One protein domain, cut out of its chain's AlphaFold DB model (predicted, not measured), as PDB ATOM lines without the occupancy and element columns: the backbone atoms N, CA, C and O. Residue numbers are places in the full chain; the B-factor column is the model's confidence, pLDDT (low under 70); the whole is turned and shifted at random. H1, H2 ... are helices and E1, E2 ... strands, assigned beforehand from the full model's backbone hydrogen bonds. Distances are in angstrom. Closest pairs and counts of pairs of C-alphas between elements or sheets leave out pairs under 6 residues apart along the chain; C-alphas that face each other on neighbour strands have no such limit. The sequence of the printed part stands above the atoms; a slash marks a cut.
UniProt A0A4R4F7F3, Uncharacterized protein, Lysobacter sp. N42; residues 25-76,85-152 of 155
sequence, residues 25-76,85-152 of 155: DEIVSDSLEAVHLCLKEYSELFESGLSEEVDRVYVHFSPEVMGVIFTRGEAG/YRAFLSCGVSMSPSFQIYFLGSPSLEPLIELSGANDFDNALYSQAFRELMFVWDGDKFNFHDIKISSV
ATOM      1  N   ASP A  25      10.172 147.159  11.136       94.00
ATOM      2  CA  ASP A  25      11.076 146.713  12.203       94.00
ATOM      3  C   ASP A  25      10.532 147.063  13.597       94.00
ATOM      4  O   ASP A  25      10.599 146.248  14.515       94.00
ATOM      5  N   GLU A  26       9.943 148.250  13.738       94.00
ATOM      6  CA  GLU A  26       9.274 148.701  14.963       94.00
ATOM      7  C   GLU A  26       8.047 147.840  15.267       94.00
ATOM      8  O   GLU A  26       7.942 147.290  16.357       94.00
ATOM      9  N   ILE A  27       7.194 147.591  14.266       94.88
ATOM     10  CA  ILE A  27       6.008 146.732  14.415       94.88
ATOM     11  C   ILE A  27       6.404 145.321  14.863       94.88
ATOM     12  O   ILE A  27       5.745 144.733  15.720       94.88
ATOM     13  N   VAL A  28       7.471 144.759  14.287       97.12
ATOM     14  CA  VAL A  28       7.978 143.433  14.669       97.12
ATOM     15  C   VAL A  28       8.509 143.443  16.103       97.12
ATOM     16  O   VAL A  28       8.214 142.512  16.854       97.12
ATOM     17  N   SER A  29       9.265 144.475  16.485       96.50
ATOM     18  CA  SER A  29       9.796 144.634  17.844       96.50
ATOM     19  C   SER A  29       8.673 144.727  18.879       96.50
ATOM     20  O   SER A  29       8.649 143.946  19.831       96.50
ATOM     21  N   ASP A  30       7.706 145.609  18.647       96.38
ATOM     22  CA  ASP A  30       6.553 145.838  19.522       96.38
ATOM     23  C   ASP A  30       5.680 144.586  19.632       96.38
ATOM     24  O   ASP A  30       5.259 144.185  20.718       96.38
ATOM     25  N   SER A  31       5.475 143.893  18.511       97.44
ATOM     26  CA  SER A  31       4.744 142.628  18.497       97.44
ATOM     27  C   SER A  31       5.451 141.556  19.330       97.44
ATOM     28  O   SER A  31       4.789 140.834  20.072       97.44
ATOM     29  N   LEU A  32       6.784 141.451  19.264       97.12
ATOM     30  CA  LEU A  32       7.543 140.525  20.116       97.12
ATOM     31  C   LEU A  32       7.457 140.900  21.599       97.12
ATOM     32  O   LEU A  32       7.354 140.009  22.445       97.12
ATOM     33  N   GLU A  33       7.471 142.192  21.927       96.94
ATOM     34  CA  GLU A  33       7.270 142.661  23.300       96.94
ATOM     35  C   GLU A  33       5.885 142.261  23.829       96.94
ATOM     36  O   GLU A  33       5.788 141.701  24.924       96.94
ATOM     37  N   ALA A  34       4.832 142.432  23.024       97.31
ATOM     38  CA  ALA A  34       3.486 141.976  23.363       97.31
ATOM     39  C   ALA A  34       3.424 140.454  23.576       97.31
ATOM     40  O   ALA A  34       2.852 139.997  24.567       97.31
ATOM     41  N   VAL A  35       4.066 139.658  22.709       97.25
ATOM     42  CA  VAL A  35       4.162 138.196  22.876       97.25
ATOM     43  C   VAL A  35       4.807 137.837  24.215       97.25
ATOM     44  O   VAL A  35       4.258 137.023  24.961       97.25
ATOM     45  N   HIS A  36       5.942 138.454  24.552       95.94
ATOM     46  CA  HIS A  36       6.624 138.198  25.820       95.94
ATOM     47  C   HIS A  36       5.790 138.621  27.031       95.94
ATOM     48  O   HIS A  36       5.747 137.887  28.018       95.94
ATOM     49  N   LEU A  37       5.108 139.765  26.954       95.94
ATOM     50  CA  LEU A  37       4.229 140.240  28.017       95.94
ATOM     51  C   LEU A  37       3.086 139.247  28.274       95.94
ATOM     52  O   LEU A  37       2.871 138.853  29.418       95.94
ATOM     53  N   CYS A  38       2.418 138.771  27.220       94.62
ATOM     54  CA  CYS A  38       1.345 137.781  27.332       94.62
ATOM     55  C   CYS A  38       1.831 136.451  27.935       94.62
ATOM     56  O   CYS A  38       1.159 135.880  28.793       94.62
ATOM     57  N   LEU A  39       3.007 135.961  27.517       93.31
ATOM     58  CA  LEU A  39       3.609 134.742  28.075       93.31
ATOM     59  C   LEU A  39       3.958 134.898  29.558       93.31
ATOM     60  O   LEU A  39       3.737 133.974  30.346       93.31
ATOM     61  N   LYS A  40       4.514 136.057  29.927       93.50
ATOM     62  CA  LYS A  40       4.880 136.376  31.305       93.50
ATOM     63  C   LYS A  40       3.642 136.389  32.198       93.50
ATOM     64  O   LYS A  40       3.611 135.644  33.172       93.50
ATOM     65  N   GLU A  41       2.620 137.158  31.829       92.69
ATOM     66  CA  GLU A  41       1.378 137.268  32.603       92.69
ATOM     67  C   GLU A  41       0.686 135.909  32.756       92.69
ATOM     68  O   GLU A  41       0.275 135.523  33.847       92.69
ATOM     69  N   TYR A  42       0.621 135.126  31.676       90.75
ATOM     70  CA  TYR A  42       0.055 133.781  31.730       90.75
ATOM     71  C   TYR A  42       0.813 132.872  32.710       90.75
ATOM     72  O   TYR A  42       0.198 132.175  33.518       90.75
ATOM     73  N   SER A  43       2.148 132.901  32.667       90.00
ATOM     74  CA  SER A  43       2.987 132.069  33.537       90.00
ATOM     75  C   SER A  43       2.856 132.456  35.013       90.00
ATOM     76  O   SER A  43       2.892 131.581  35.878       90.00
ATOM     77  N   GLU A  44       2.676 133.749  35.305       90.19
ATOM     78  CA  GLU A  44       2.442 134.253  36.664       90.19
ATOM     79  C   GLU A  44       1.086 133.794  37.233       90.19
ATOM     80  O   GLU A  44       0.988 133.549  38.434       90.19
ATOM     81  N   LEU A  45       0.063 133.608  36.389       86.81
ATOM     82  CA  LEU A  45      -1.273 133.178  36.823       86.81
ATOM     83  C   LEU A  45      -1.419 131.664  37.031       86.81
ATOM     84  O   LEU A  45      -2.152 131.243  37.927       86.81
ATOM     85  N   PHE A  46      -0.786 130.841  36.192       80.56
ATOM     86  CA  PHE A  46      -1.033 129.390  36.172       80.56
ATOM     87  C   PHE A  46       0.100 128.548  36.751       80.56
ATOM     88  O   PHE A  46      -0.007 127.319  36.730       80.56
ATOM     89  N   GLU A  47       1.188 129.179  37.209       70.88
ATOM     90  CA  GLU A  47       2.423 128.525  37.691       70.88
ATOM     91  C   GLU A  47       2.983 127.462  36.717       70.88
ATOM     92  O   GLU A  47       3.862 126.664  37.048       70.88
ATOM     93  N   SER A  48       2.472 127.457  35.488       68.94
ATOM     94  CA  SER A  48       2.759 126.532  34.411       68.94
ATOM     95  C   SER A  48       2.959 127.363  33.153       68.94
ATOM     96  O   SER A  48       2.204 128.294  32.868       68.94
ATOM     97  N   GLY A  49       4.040 127.071  32.434       72.44
ATOM     98  CA  GLY A  49       4.315 127.724  31.162       72.44
ATOM     99  C   GLY A  49       3.276 127.350  30.106       72.44
ATOM    100  O   GLY A  49       2.438 126.463  30.303       72.44
ATOM    101  N   LEU A  50       3.359 128.002  28.947       79.69
ATOM    102  CA  LEU A  50       2.593 127.573  27.783       79.69
ATOM    103  C   LEU A  50       2.890 126.101  27.452       79.69
ATOM    104  O   LEU A  50       4.010 125.624  27.624       79.69
ATOM    105  N   SER A  51       1.885 125.389  26.944       77.88
ATOM    106  CA  SER A  51       2.060 124.010  26.481       77.88
ATOM    107  C   SER A  51       3.161 123.923  25.418       77.88
ATOM    108  O   SER A  51       3.167 124.724  24.483       77.88
ATOM    109  N   GLU A  52       4.011 122.891  25.499       78.88
ATOM    110  CA  GLU A  52       5.010 122.539  24.467       78.88
ATOM    111  C   GLU A  52       4.393 122.308  23.072       78.88
ATOM    112  O   GLU A  52       5.101 122.170  22.078       78.88
ATOM    113  N   GLU A  53       3.064 122.246  22.979       88.81
ATOM    114  CA  GLU A  53       2.342 122.105  21.722       88.81
ATOM    115  C   GLU A  53       2.222 123.398  20.905       88.81
ATOM    116  O   GLU A  53       1.863 123.315  19.728       88.81
ATOM    117  N   VAL A  54       2.475 124.574  21.490       94.69
ATOM    118  CA  VAL A  54       2.386 125.851  20.768       94.69
ATOM    119  C   VAL A  54       3.608 126.033  19.875       94.69
ATOM    120  O   VAL A  54       4.735 126.086  20.355       94.69
ATOM    121  N   ASP A  55       3.370 126.166  18.570       97.12
ATOM    122  CA  ASP A  55       4.417 126.305  17.554       97.12
ATOM    123  C   ASP A  55       4.378 127.652  16.818       97.12
ATOM    124  O   ASP A  55       5.336 128.011  16.130       97.12
ATOM    125  N   ARG A  56       3.290 128.418  16.964       97.44
ATOM    126  CA  ARG A  56       3.080 129.679  16.249       97.44
ATOM    127  C   ARG A  56       2.362 130.719  17.094       97.44
ATOM    128  O   ARG A  56       1.486 130.388  17.897       97.44
ATOM    129  N   VAL A  57       2.671 131.983  16.823       97.88
ATOM    130  CA  VAL A  57       1.954 133.143  17.362       97.88
ATOM    131  C   VAL A  57       1.553 134.076  16.235       97.88
ATOM    132  O   VAL A  57       2.369 134.397  15.372       97.88
ATOM    133  N   TYR A  58       0.301 134.516  16.262       97.62
ATOM    134  CA  TYR A  58      -0.212 135.546  15.368       97.62
ATOM    135  C   TYR A  58      -0.420 136.831  16.151       97.62
ATOM    136  O   TYR A  58      -1.001 136.792  17.237       97.62
ATOM    137  N   VAL A  59       0.046 137.950  15.603       97.56
ATOM    138  CA  VAL A  59      -0.181 139.279  16.180       97.56
ATOM    139  C   VAL A  59      -0.954 140.125  15.184       97.56
ATOM    140  O   VAL A  59      -0.492 140.376  14.074       97.56
ATOM    141  N   HIS A  60      -2.146 140.551  15.579       95.75
ATOM    142  CA  HIS A  60      -2.935 141.565  14.901       95.75
ATOM    143  C   HIS A  60      -2.529 142.915  15.468       95.75
ATOM    144  O   HIS A  60      -2.841 143.219  16.612       95.75
ATOM    145  N   PHE A  61      -1.812 143.702  14.681       94.94
ATOM    146  CA  PHE A  61      -1.272 144.991  15.071       94.94
ATOM    147  C   PHE A  61      -2.118 146.137  14.521       94.94
ATOM    148  O   PHE A  61      -2.358 146.236  13.310       94.94
ATOM    149  N   SER A  62      -2.470 147.048  15.420       90.94
ATOM    150  CA  SER A  62      -2.888 148.414  15.125       90.94
ATOM    151  C   SER A  62      -2.078 149.394  15.993       90.94
ATOM    152  O   SER A  62      -1.538 148.965  17.010       90.94
ATOM    153  N   PRO A  63      -2.005 150.691  15.644       87.06
ATOM    154  CA  PRO A  63      -1.213 151.677  16.394       87.06
ATOM    155  C   PRO A  63      -1.519 151.783  17.895       87.06
ATOM    156  O   PRO A  63      -0.673 152.220  18.667       87.06
ATOM    157  N   GLU A  64      -2.735 151.428  18.312       89.06
ATOM    158  CA  GLU A  64      -3.178 151.592  19.700       89.06
ATOM    159  C   GLU A  64      -3.203 150.270  20.472       89.06
ATOM    160  O   GLU A  64      -2.980 150.247  21.685       89.06
ATOM    161  N   VAL A  65      -3.488 149.169  19.775       93.25
ATOM    162  CA  VAL A  65      -3.754 147.864  20.381       93.25
ATOM    163  C   VAL A  65      -3.257 146.712  19.520       93.25
ATOM    164  O   VAL A  65      -3.238 146.780  18.286       93.25
ATOM    165  N   MET A  66      -2.926 145.613  20.192       95.69
ATOM    166  CA  MET A  66      -2.543 144.344  19.594       95.69
ATOM    167  C   MET A  66      -3.402 143.195  20.112       95.69
ATOM    168  O   MET A  66      -3.611 143.060  21.315       95.69
ATOM    169  N   GLY A  67      -3.824 142.322  19.200       95.12
ATOM    170  CA  GLY A  67      -4.362 141.003  19.525       95.12
ATOM    171  C   GLY A  67      -3.304 139.931  19.280       95.12
ATOM    172  O   GLY A  67      -2.764 139.846  18.183       95.12
ATOM    173  N   VAL A  68      -3.006 139.104  20.273       96.75
ATOM    174  CA  VAL A  68      -1.983 138.053  20.230       96.75
ATOM    175  C   VAL A  68      -2.649 136.693  20.412       96.75
ATOM    176  O   VAL A  68      -3.340 136.467  21.404       96.75
ATOM    177  N   ILE A  69      -2.425 135.765  19.482       95.88
ATOM    178  CA  ILE A  69      -3.025 134.424  19.509       95.88
ATOM    179  C   ILE A  69      -1.930 133.364  19.407       95.88
ATOM    180  O   ILE A  69      -1.230 133.267  18.399       95.88
ATOM    181  N   PHE A  70      -1.829 132.523  20.433       96.06
ATOM    182  CA  PHE A  70      -0.903 131.396  20.499       96.06
ATOM    183  C   PHE A  70      -1.584 130.127  19.998       96.06
ATOM    184  O   PHE A  70      -2.679 129.764  20.449       96.06
ATOM    185  N   THR A  71      -0.930 129.431  19.075       96.19
ATOM    186  CA  THR A  71      -1.533 128.315  18.346       96.19
ATOM    187  C   THR A  71      -0.568 127.155  18.137       96.19
ATOM    188  O   THR A  71       0.652 127.314  18.163       96.19
ATOM    189  N   ARG A  72      -1.149 125.986  17.880       96.19
ATOM    190  CA  ARG A  72      -0.513 124.892  17.153       96.19
ATOM    191  C   ARG A  72      -1.050 124.895  15.731       96.19
ATOM    192  O   ARG A  72      -2.270 124.925  15.564       96.19
ATOM    193  N   GLY A  73      -0.179 124.770  14.738       95.81
ATOM    194  CA  GLY A  73      -0.585 124.708  13.334       95.81
ATOM    195  C   GLY A  73      -0.906 126.076  12.716       95.81
ATOM    196  O   GLY A  73      -1.034 127.094  13.396       95.81
ATOM    197  N   GLU A  74      -1.048 126.113  11.392       96.19
ATOM    198  CA  GLU A  74      -1.389 127.338  10.661       96.19
ATOM    199  C   GLU A  74      -2.854 127.724  10.828       96.19
ATOM    200  O   GLU A  74      -3.732 126.875  10.678       96.19
ATOM    201  N   ALA A  75      -3.124 129.010  11.074       93.38
ATOM    202  CA  ALA A  75      -4.480 129.550  11.210       93.38
ATOM    203  C   ALA A  75      -5.233 129.657   9.872       93.38
ATOM    204  O   ALA A  75      -6.467 129.672   9.858       93.38
ATOM    205  N   GLY A  76      -4.489 129.687   8.760       93.38
ATOM    206  CA  GLY A  76      -5.002 129.904   7.405       93.38
ATOM    207  C   GLY A  76      -4.773 131.320   6.867       93.38
ATOM    208  O   GLY A  76      -5.131 131.630   5.737       93.38
ATOM    209  N   TYR A  85      -4.870 122.480  13.582       94.75
ATOM    210  CA  TYR A  85      -4.958 123.828  14.119       94.75
ATOM    211  C   TYR A  85      -5.677 123.837  15.470       94.75
ATOM    212  O   TYR A  85      -6.805 123.349  15.594       94.75
ATOM    213  N   ARG A  86      -5.054 124.474  16.460       93.06
ATOM    214  CA  ARG A  86      -5.660 124.726  17.765       93.06
ATOM    215  C   ARG A  86      -5.127 126.024  18.348       93.06
ATOM    216  O   ARG A  86      -3.919 126.213  18.405       93.06
ATOM    217  N   ALA A  87      -6.020 126.886  18.824       92.12
ATOM    218  CA  ALA A  87      -5.647 128.064  19.596       92.12
ATOM    219  C   ALA A  87      -5.656 127.732  21.097       92.12
ATOM    220  O   ALA A  87      -6.561 127.048  21.579       92.12
ATOM    221  N   PHE A  88      -4.631 128.186  21.813       91.31
ATOM    222  CA  PHE A  88      -4.397 127.857  23.225       91.31
ATOM    223  C   PHE A  88      -4.641 129.061  24.126       91.31
ATOM    224  O   PHE A  88      -5.328 128.943  25.141       91.31
ATOM    225  N   LEU A  89      -4.113 130.211  23.714       92.06
ATOM    226  CA  LEU A  89      -4.158 131.460  24.453       92.06
ATOM    227  C   LEU A  89      -4.446 132.602  23.483       92.06
ATOM    228  O   LEU A  89      -3.900 132.638  22.381       92.06
ATOM    229  N   SER A  90      -5.296 133.522  23.911       93.31
ATOM    230  CA  SER A  90      -5.553 134.804  23.272       93.31
ATOM    231  C   SER A  90      -5.272 135.909  24.288       93.31
ATOM    232  O   SER A  90      -5.576 135.756  25.471       93.31
ATOM    233  N   CYS A  91      -4.660 136.996  23.842       93.56
ATOM    234  CA  CYS A  91      -4.208 138.092  24.685       93.56
ATOM    235  C   CYS A  91      -4.394 139.419  23.945       93.56
ATOM    236  O   CYS A  91      -4.067 139.518  22.767       93.56
ATOM    237  N   GLY A  92      -4.930 140.425  24.624       94.38
ATOM    238  CA  GLY A  92      -5.100 141.780  24.117       94.38
ATOM    239  C   GLY A  92      -4.166 142.729  24.855       94.38
ATOM    240  O   GLY A  92      -4.152 142.739  26.089       94.38
ATOM    241  N   VAL A  93      -3.390 143.515  24.112       95.56
ATOM    242  CA  VAL A  93      -2.386 144.443  24.643       95.56
ATOM    243  C   VAL A  93      -2.676 145.859  24.148       95.56
ATOM    244  O   VAL A  93      -2.771 146.082  22.947       95.56
ATOM    245  N   SER A  94      -2.799 146.819  25.062       93.75
ATOM    246  CA  SER A  94      -2.806 148.256  24.754       93.75
ATOM    247  C   SER A  94      -1.375 148.778  24.732       93.75
ATOM    248  O   SER A  94      -0.589 148.393  25.596       93.75
ATOM    249  N   MET A  95      -1.044 149.660  23.788       91.00
ATOM    250  CA  MET A  95       0.285 150.282  23.673       91.00
ATOM    251  C   MET A  95       0.401 151.607  24.445       91.00
ATOM    252  O   MET A  95       1.509 152.037  24.763       91.00
ATOM    253  N   SER A  96      -0.721 152.259  24.776       85.88
ATOM    254  CA  SER A  96      -0.748 153.592  25.397       85.88
ATOM    255  C   SER A  96      -1.443 153.575  26.765       85.88
ATOM    256  O   SER A  96      -2.519 152.985  26.897       85.88
ATOM    257  N   PRO A  97      -0.873 154.218  27.809       83.75
ATOM    258  CA  PRO A  97       0.394 154.972  27.840       83.75
ATOM    259  C   PRO A  97       1.653 154.086  27.920       83.75
ATOM    260  O   PRO A  97       2.772 154.596  27.942       83.75
ATOM    261  N   SER A  98       1.471 152.774  28.036       89.56
ATOM    262  CA  SER A  98       2.507 151.747  28.048       89.56
ATOM    263  C   SER A  98       1.871 150.412  27.668       89.56
ATOM    264  O   SER A  98       0.652 150.277  27.769       89.56
ATOM    265  N   PHE A  99       2.693 149.410  27.347       92.94
ATOM    266  CA  PHE A  99       2.228 148.045  27.108       92.94
ATOM    267  C   PHE A  99       1.488 147.499  28.333       92.94
ATOM    268  O   PHE A  99       2.069 147.378  29.416       92.94
ATOM    269  N   GLN A 100       0.198 147.206  28.177       94.00
ATOM    270  CA  GLN A 100      -0.661 146.683  29.242       94.00
ATOM    271  C   GLN A 100      -1.628 145.643  28.689       94.00
ATOM    272  O   GLN A 100      -2.283 145.875  27.674       94.00
ATOM    273  N   ILE A 101      -1.752 144.512  29.382       92.75
ATOM    274  CA  ILE A 101      -2.736 143.485  29.044       92.75
ATOM    275  C   ILE A 101      -4.122 143.983  29.448       92.75
ATOM    276  O   ILE A 101      -4.378 144.232  30.625       92.75
ATOM    277  N   TYR A 102      -5.022 144.114  28.472       89.94
ATOM    278  CA  TYR A 102      -6.438 144.394  28.719       89.94
ATOM    279  C   TYR A 102      -7.304 143.134  28.660       89.94
ATOM    280  O   TYR A 102      -8.422 143.127  29.178       89.94
ATOM    281  N   PHE A 103      -6.787 142.072  28.041       89.88
ATOM    282  CA  PHE A 103      -7.469 140.797  27.886       89.88
ATOM    283  C   PHE A 103      -6.465 139.642  27.914       89.88
ATOM    284  O   PHE A 103      -5.425 139.705  27.265       89.88
ATOM    285  N   LEU A 104      -6.787 138.556  28.610       90.75
ATOM    286  CA  LEU A 104      -6.042 137.298  28.555       90.75
ATOM    287  C   LEU A 104      -7.032 136.154  28.733       90.75
ATOM    288  O   LEU A 104      -7.795 136.149  29.694       90.75
ATOM    289  N   GLY A 105      -7.039 135.167  27.846       86.62
ATOM    290  CA  GLY A 105      -8.040 134.108  27.916       86.62
ATOM    291  C   GLY A 105      -7.755 132.919  27.021       86.62
ATOM    292  O   GLY A 105      -7.036 133.012  26.028       86.62
ATOM    293  N   SER A 106      -8.360 131.778  27.348       79.44
ATOM    294  CA  SER A 106      -8.439 130.684  26.384       79.44
ATOM    295  C   SER A 106      -9.583 130.976  25.406       79.44
ATOM    296  O   SER A 106     -10.678 131.286  25.867       79.44
ATOM    297  N   PRO A 107      -9.401 130.824  24.081       67.19
ATOM    298  CA  PRO A 107     -10.432 131.143  23.082       67.19
ATOM    299  C   PRO A 107     -11.770 130.402  23.249       67.19
ATOM    300  O   PRO A 107     -12.740 130.718  22.570       67.19
ATOM    301  N   SER A 108     -11.812 129.353  24.074       60.50
ATOM    302  CA  SER A 108     -12.994 128.509  24.304       60.50
ATOM    303  C   SER A 108     -13.559 128.612  25.724       60.50
ATOM    304  O   SER A 108     -14.490 127.878  26.049       60.50
ATOM    305  N   LEU A 109     -12.981 129.459  26.578       60.38
ATOM    306  CA  LEU A 109     -13.366 129.617  27.982       60.38
ATOM    307  C   LEU A 109     -13.665 131.084  28.285       60.38
ATOM    308  O   LEU A 109     -13.350 131.965  27.486       60.38
ATOM    309  N   GLU A 110     -14.270 131.338  29.446       56.44
ATOM    310  CA  GLU A 110     -14.372 132.704  29.958       56.44
ATOM    311  C   GLU A 110     -12.971 133.336  30.069       56.44
ATOM    312  O   GLU A 110     -12.000 132.633  30.389       56.44
ATOM    313  N   PRO A 111     -12.847 134.642  29.772       61.97
ATOM    314  CA  PRO A 111     -11.583 135.345  29.892       61.97
ATOM    315  C   PRO A 111     -11.022 135.251  31.307       61.97
ATOM    316  O   PRO A 111     -11.735 135.323  32.304       61.97
ATOM    317  N   LEU A 112      -9.706 135.092  31.373       65.44
ATOM    318  CA  LEU A 112      -8.939 134.981  32.610       65.44
ATOM    319  C   LEU A 112      -8.646 136.375  33.174       65.44
ATOM    320  O   LEU A 112      -8.694 136.585  34.383       65.44
ATOM    321  N   ILE A 113      -8.391 137.325  32.274       71.62
ATOM    322  CA  ILE A 113      -8.359 138.760  32.524       71.62
ATOM    323  C   ILE A 113      -9.251 139.409  31.472       71.62
ATOM    324  O   ILE A 113      -9.067 139.186  30.277       71.62
ATOM    325  N   GLU A 114     -10.181 140.245  31.914       76.69
ATOM    326  CA  GLU A 114     -10.917 141.165  31.054       76.69
ATOM    327  C   GLU A 114     -11.037 142.494  31.796       76.69
ATOM    328  O   GLU A 114     -11.706 142.595  32.829       76.69
ATOM    329  N   LEU A 115     -10.338 143.518  31.310       76.88
ATOM    330  CA  LEU A 115     -10.511 144.870  31.823       76.88
ATOM    331  C   LEU A 115     -11.798 145.477  31.257       76.88
ATOM    332  O   LEU A 115     -12.207 145.204  30.128       76.88
ATOM    333  N   SER A 116     -12.428 146.356  32.039       72.56
ATOM    334  CA  SER A 116     -13.573 147.138  31.568       72.56
ATOM    335  C   SER A 116     -13.199 147.891  30.285       72.56
ATOM    336  O   SER A 116     -12.255 148.675  30.296       72.56
ATOM    337  N   GLY A 117     -13.956 147.672  29.207       70.19
ATOM    338  CA  GLY A 117     -13.673 148.246  27.884       70.19
ATOM    339  C   GLY A 117     -12.874 147.340  26.935       70.19
ATOM    340  O   GLY A 117     -12.567 147.777  25.834       70.19
ATOM    341  N   ALA A 118     -12.578 146.081  27.292       73.69
ATOM    342  CA  ALA A 118     -11.925 145.113  26.393       73.69
ATOM    343  C   ALA A 118     -12.598 145.020  25.009       73.69
ATOM    344  O   ALA A 118     -11.927 145.057  23.981       73.69
ATOM    345  N   ASN A 119     -13.934 145.016  24.983       73.69
ATOM    346  CA  ASN A 119     -14.704 145.029  23.737       73.69
ATOM    347  C   ASN A 119     -14.459 146.287  22.886       73.69
ATOM    348  O   ASN A 119     -14.512 146.210  21.662       73.69
ATOM    349  N   ASP A 120     -14.200 147.442  23.501       72.44
ATOM    350  CA  ASP A 120     -13.916 148.679  22.764       72.44
ATOM    351  C   ASP A 120     -12.544 148.605  22.081       72.44
ATOM    352  O   ASP A 120     -12.407 149.047  20.942       72.44
ATOM    353  N   PHE A 121     -11.558 147.973  22.726       75.31
ATOM    354  CA  PHE A 121     -10.241 147.715  22.139       75.31
ATOM    355  C   PHE A 121     -10.301 146.712  20.986       75.31
ATOM    356  O   PHE A 121      -9.721 146.960  19.930       75.31
ATOM    357  N   ASP A 122     -11.052 145.621  21.137       76.44
ATOM    358  CA  ASP A 122     -11.232 144.653  20.050       76.44
ATOM    359  C   ASP A 122     -11.961 145.293  18.861       76.44
ATOM    360  O   ASP A 122     -11.559 145.129  17.707       76.44
ATOM    361  N   ASN A 123     -12.989 146.103  19.127       78.50
ATOM    362  CA  ASN A 123     -13.652 146.880  18.085       78.50
ATOM    363  C   ASN A 123     -12.686 147.865  17.415       78.50
ATOM    364  O   ASN A 123     -12.706 147.978  16.192       78.50
ATOM    365  N   ALA A 124     -11.825 148.551  18.173       74.06
ATOM    366  CA  ALA A 124     -10.815 149.447  17.612       74.06
ATOM    367  C   ALA A 124      -9.852 148.688  16.684       74.06
ATOM    368  O   ALA A 124      -9.659 149.104  15.538       74.06
ATOM    369  N   LEU A 125      -9.351 147.527  17.122       79.44
ATOM    370  CA  LEU A 125      -8.439 146.672  16.358       79.44
ATOM    371  C   LEU A 125      -9.035 146.233  15.013       79.44
ATOM    372  O   LEU A 125      -8.353 146.279  13.989       79.44
ATOM    373  N   TYR A 126     -10.311 145.835  15.004       79.25
ATOM    374  CA  TYR A 126     -10.985 145.282  13.822       79.25
ATOM    375  C   TYR A 126     -11.912 146.271  13.099       79.25
ATOM    376  O   TYR A 126     -12.653 145.873  12.202       79.25
ATOM    377  N   SER A 127     -11.887 147.556  13.457       81.12
ATOM    378  CA  SER A 127     -12.620 148.611  12.732       81.12
ATOM    379  C   SER A 127     -11.844 149.173  11.538       81.12
ATOM    380  O   SER A 127     -12.420 149.828  10.667       81.12
ATOM    381  N   GLN A 128     -10.542 148.899  11.476       79.81
ATOM    382  CA  GLN A 128      -9.627 149.404  10.461       79.81
ATOM    383  C   GLN A 128      -8.753 148.287   9.887       79.81
ATOM    384  O   GLN A 128      -8.771 147.147  10.353       79.81
ATOM    385  N   ALA A 129      -7.998 148.598   8.832       84.25
ATOM    386  CA  ALA A 129      -6.977 147.678   8.352       84.25
ATOM    387  C   ALA A 129      -5.940 147.455   9.460       84.25
ATOM    388  O   ALA A 129      -5.422 148.415  10.030       84.25
ATOM    389  N   PHE A 130      -5.625 146.196   9.729       88.94
ATOM    390  CA  PHE A 130      -4.602 145.811  10.690       88.94
ATOM    391  C   PHE A 130      -3.494 145.050   9.971       88.94
ATOM    392  O   PHE A 130      -3.669 144.511   8.871       88.94
ATOM    393  N   ARG A 131      -2.317 145.020  10.585       93.62
ATOM    394  CA  ARG A 131      -1.220 144.176  10.116       93.62
ATOM    395  C   ARG A 131      -1.273 142.875  10.880       93.62
ATOM    396  O   ARG A 131      -1.382 142.876  12.096       93.62
ATOM    397  N   GLU A 132      -1.214 141.771  10.166       96.00
ATOM    398  CA  GLU A 132      -1.108 140.458  10.774       96.00
ATOM    399  C   GLU A 132       0.339 139.998  10.636       96.00
ATOM    400  O   GLU A 132       0.888 140.005   9.532       96.00
ATOM    401  N   LEU A 133       0.956 139.641  11.757       97.81
ATOM    402  CA  LEU A 133       2.306 139.106  11.843       97.81
ATOM    403  C   LEU A 133       2.241 137.642  12.259       97.81
ATOM    404  O   LEU A 133       1.421 137.272  13.100       97.81
ATOM    405  N   MET A 134       3.136 136.829  11.707       98.00
ATOM    406  CA  MET A 134       3.336 135.444  12.114       98.00
ATOM    407  C   MET A 134       4.726 135.267  12.716       98.00
ATOM    408  O   MET A 134       5.739 135.613  12.102       98.00
ATOM    409  N   PHE A 135       4.754 134.649  13.890       98.31
ATOM    410  CA  PHE A 135       5.959 134.193  14.560       98.31
ATOM    411  C   PHE A 135       5.939 132.673  14.696       98.31
ATOM    412  O   PHE A 135       4.887 132.084  14.951       98.31
ATOM    413  N   VAL A 136       7.101 132.037  14.546       97.75
ATOM    414  CA  VAL A 136       7.250 130.576  14.615       97.75
ATOM    415  C   VAL A 136       8.274 130.205  15.679       97.75
ATOM    416  O   VAL A 136       9.330 130.833  15.778       97.75
ATOM    417  N   TRP A 137       7.942 129.194  16.481       96.50
ATOM    418  CA  TRP A 137       8.837 128.617  17.477       96.50
ATOM    419  C   TRP A 137       9.924 127.776  16.798       96.50
ATOM    420  O   TRP A 137       9.613 126.865  16.031       96.50
ATOM    421  N   ASP A 138      11.194 128.052  17.087       94.62
ATOM    422  CA  ASP A 138      12.333 127.293  16.543       94.62
ATOM    423  C   ASP A 138      12.886 126.216  17.495       94.62
ATOM    424  O   ASP A 138      13.787 125.463  17.121       94.62
ATOM    425  N   GLY A 139      12.343 126.126  18.713       90.94
ATOM    426  CA  GLY A 139      12.862 125.289  19.797       90.94
ATOM    427  C   GLY A 139      13.349 126.084  21.011       90.94
ATOM    428  O   GLY A 139      13.416 125.512  22.096       90.94
ATOM    429  N   ASP A 140      13.650 127.374  20.842       91.50
ATOM    430  CA  ASP A 140      14.153 128.268  21.897       91.50
ATOM    431  C   ASP A 140      13.306 129.539  22.034       91.50
ATOM    432  O   ASP A 140      13.035 129.999  23.144       91.50
ATOM    433  N   LYS A 141      12.867 130.113  20.908       93.12
ATOM    434  CA  LYS A 141      12.086 131.354  20.901       93.12
ATOM    435  C   LYS A 141      11.160 131.467  19.698       93.12
ATOM    436  O   LYS A 141      11.294 130.771  18.690       93.12
ATOM    437  N   PHE A 142      10.233 132.415  19.793       96.25
ATOM    438  CA  PHE A 142       9.436 132.855  18.658       96.25
ATOM    439  C   PHE A 142      10.253 133.802  17.779       96.25
ATOM    440  O   PHE A 142      10.748 134.829  18.240       96.25
ATOM    441  N   ASN A 143      10.380 133.461  16.498       96.88
ATOM    442  CA  ASN A 143      11.044 134.292  15.503       96.88
ATOM    443  C   ASN A 143      10.025 134.833  14.510       96.88
ATOM    444  O   ASN A 143       9.113 134.114  14.099       96.88
ATOM    445  N   PHE A 144      10.203 136.091  14.111       97.81
ATOM    446  CA  PHE A 144       9.406 136.689  13.049       97.81
ATOM    447  C   PHE A 144       9.569 135.886  11.758       97.81
ATOM    448  O   PHE A 144      10.693 135.593  11.346       97.81
ATOM    449  N   HIS A 145       8.450 135.547  11.127       97.44
ATOM    450  CA  HIS A 145       8.442 134.838   9.857       97.44
ATOM    451  C   HIS A 145       7.862 135.702   8.737       97.44
ATOM    452  O   HIS A 145       8.462 135.761   7.663       97.44
ATOM    453  N   ASP A 146       6.692 136.312   8.934       96.81
ATOM    454  CA  ASP A 146       6.020 137.050   7.862       96.81
ATOM    455  C   ASP A 146       5.045 138.111   8.394       96.81
ATOM    456  O   ASP A 146       4.577 138.033   9.533       96.81
ATOM    457  N   ILE A 147       4.735 139.099   7.552       96.31
ATOM    458  CA  ILE A 147       3.772 140.170   7.809       96.31
ATOM    459  C   ILE A 147       2.906 140.414   6.574       96.31
ATOM    460  O   ILE A 147       3.402 140.566   5.457       96.31
ATOM    461  N   LYS A 148       1.597 140.548   6.779       94.44
ATOM    462  CA  LYS A 148       0.657 140.975   5.737       94.44
ATOM    463  C   LYS A 148      -0.277 142.063   6.251       94.44
ATOM    464  O   LYS A 148      -0.494 142.214   7.450       94.44
ATOM    465  N   ILE A 149      -0.853 142.818   5.324       89.75
ATOM    466  CA  ILE A 149      -1.915 143.775   5.632       89.75
ATOM    467  C   ILE A 149      -3.247 143.059   5.423       89.75
ATOM    468  O   ILE A 149      -3.528 142.578   4.324       89.75
ATOM    469  N   SER A 150      -4.057 143.002   6.473       83.25
ATOM    470  CA  SER A 150      -5.401 142.439   6.449       83.25
ATOM    471  C   SER A 150      -6.405 143.591   6.471       83.25
ATOM    472  O   SER A 150      -6.493 144.355   7.430       83.25
ATOM    473  N   SER A 151      -7.158 143.751   5.383       74.06
ATOM    474  CA  SER A 151      -8.288 144.678   5.337       74.06
ATOM    475  C   SER A 151      -9.547 143.984   5.838       74.06
ATOM    476  O   SER A 151      -9.866 142.885   5.379       74.06
ATOM    477  N   VAL A 152     -10.302 144.647   6.707       63.66
ATOM    478  CA  VAL A 152     -11.622 144.179   7.135       63.66
ATOM    479  C   VAL A 152     -12.591 144.383   5.970       63.66
ATOM    480  O   VAL A 152     -13.032 145.497   5.692       63.66
TER     481      VAL A 152
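Overview. This is residues 25 to 76 and 85 to 152 of the 155 residues of an uncharacterized protein of Lysobacter sp. N42 (UniProt A0A4R4F7F3). A twisted sheet of six strands curls round one long helix, H1, which lies in its hollow, while a short helix, H2, packs on the opposite face, making three layers with helices on both faces of the sheet. The printed part has 120 residues with two named helices and six named strands, in the order H1 E1 E2 E3 E4 H2 E5 E6. The sheet runs E4 E3 E2 E1 E5 E6, antiparallel throughout, and the class is mixed, helices and strands. The whole is compact and rounded, with a radius of gyration of the C-alphas of 13.3 A and spans of 33 by 30 by 25 A.

Along the chain. Begin with the sheet: E4 is residues 100 to 105, 14.6 A long, and E3 is residues 86 to 94, 24.7 A. Next come E2, residues 65 to 72, 23.4 A, and E1, residues 56 to 61, 16.0 A. E5, residues 130 to 137, spans 22.9 A; E6, residues 142 to 150, spans 21.5 A, bends by 61 degrees at residue 145 and ends at C-alpha 150, (-5.401, 142.439, 6.449). Find C-alpha 25 at (11.076, 146.713, 12.203); from there H1, residues 25 to 46, runs 32.0 A to C-alpha 46 at (-1.033, 129.390, 36.172). H2, residues 118 to 126, is 12.6 A long.

Arrangement. Look first at inner strands E2 and E1, a hairpin, where N 60 and O 67 are 2.8 A apart, within hydrogen-bond range. On the other side of E2, N 68 of E2 and O 91 of E3 are 2.7 A apart. E3 and edge strand E4 form a hairpin, with N 92 to O 103 at 2.8 A. E1 and E5 show N 61 to O 131 at 2.7 A, and the hairpin of E5 and edge strand E6 shows N 132 to O 148 at 2.8 A. H1 is on the sheet; its closest C-alphas to E3 are those of Cys 38 and Cys 91, 6.2 A. H2, on the opposite face, has a height over the sheet of 8.2 A and runs across the strands, at 89 degrees to E2 on the local plane. The closest C-alphas of H2 and E2 are those of Leu 125 and Val 65, 6.3 A. H1 and H2 are apart. In both helices every O i to N i+4 pair is within hydrogen-bond range.

Size, cuts and confidence. The two C-alphas farthest apart, those of Glu 47 and Ser 151, are 37.7 A apart. Residues 77 to 84 are cut out; C-alphas 76 and 85 are 9.1 A apart. The link from E4 to H2 is long, residues 106 to 117, and its residues 113 to 114 pair antiparallel with residues 103 to 104 of E4. The mean pLDDT of the printed part is 88.1; residue 48, residues 107 to 112 and residue 152 are under 70.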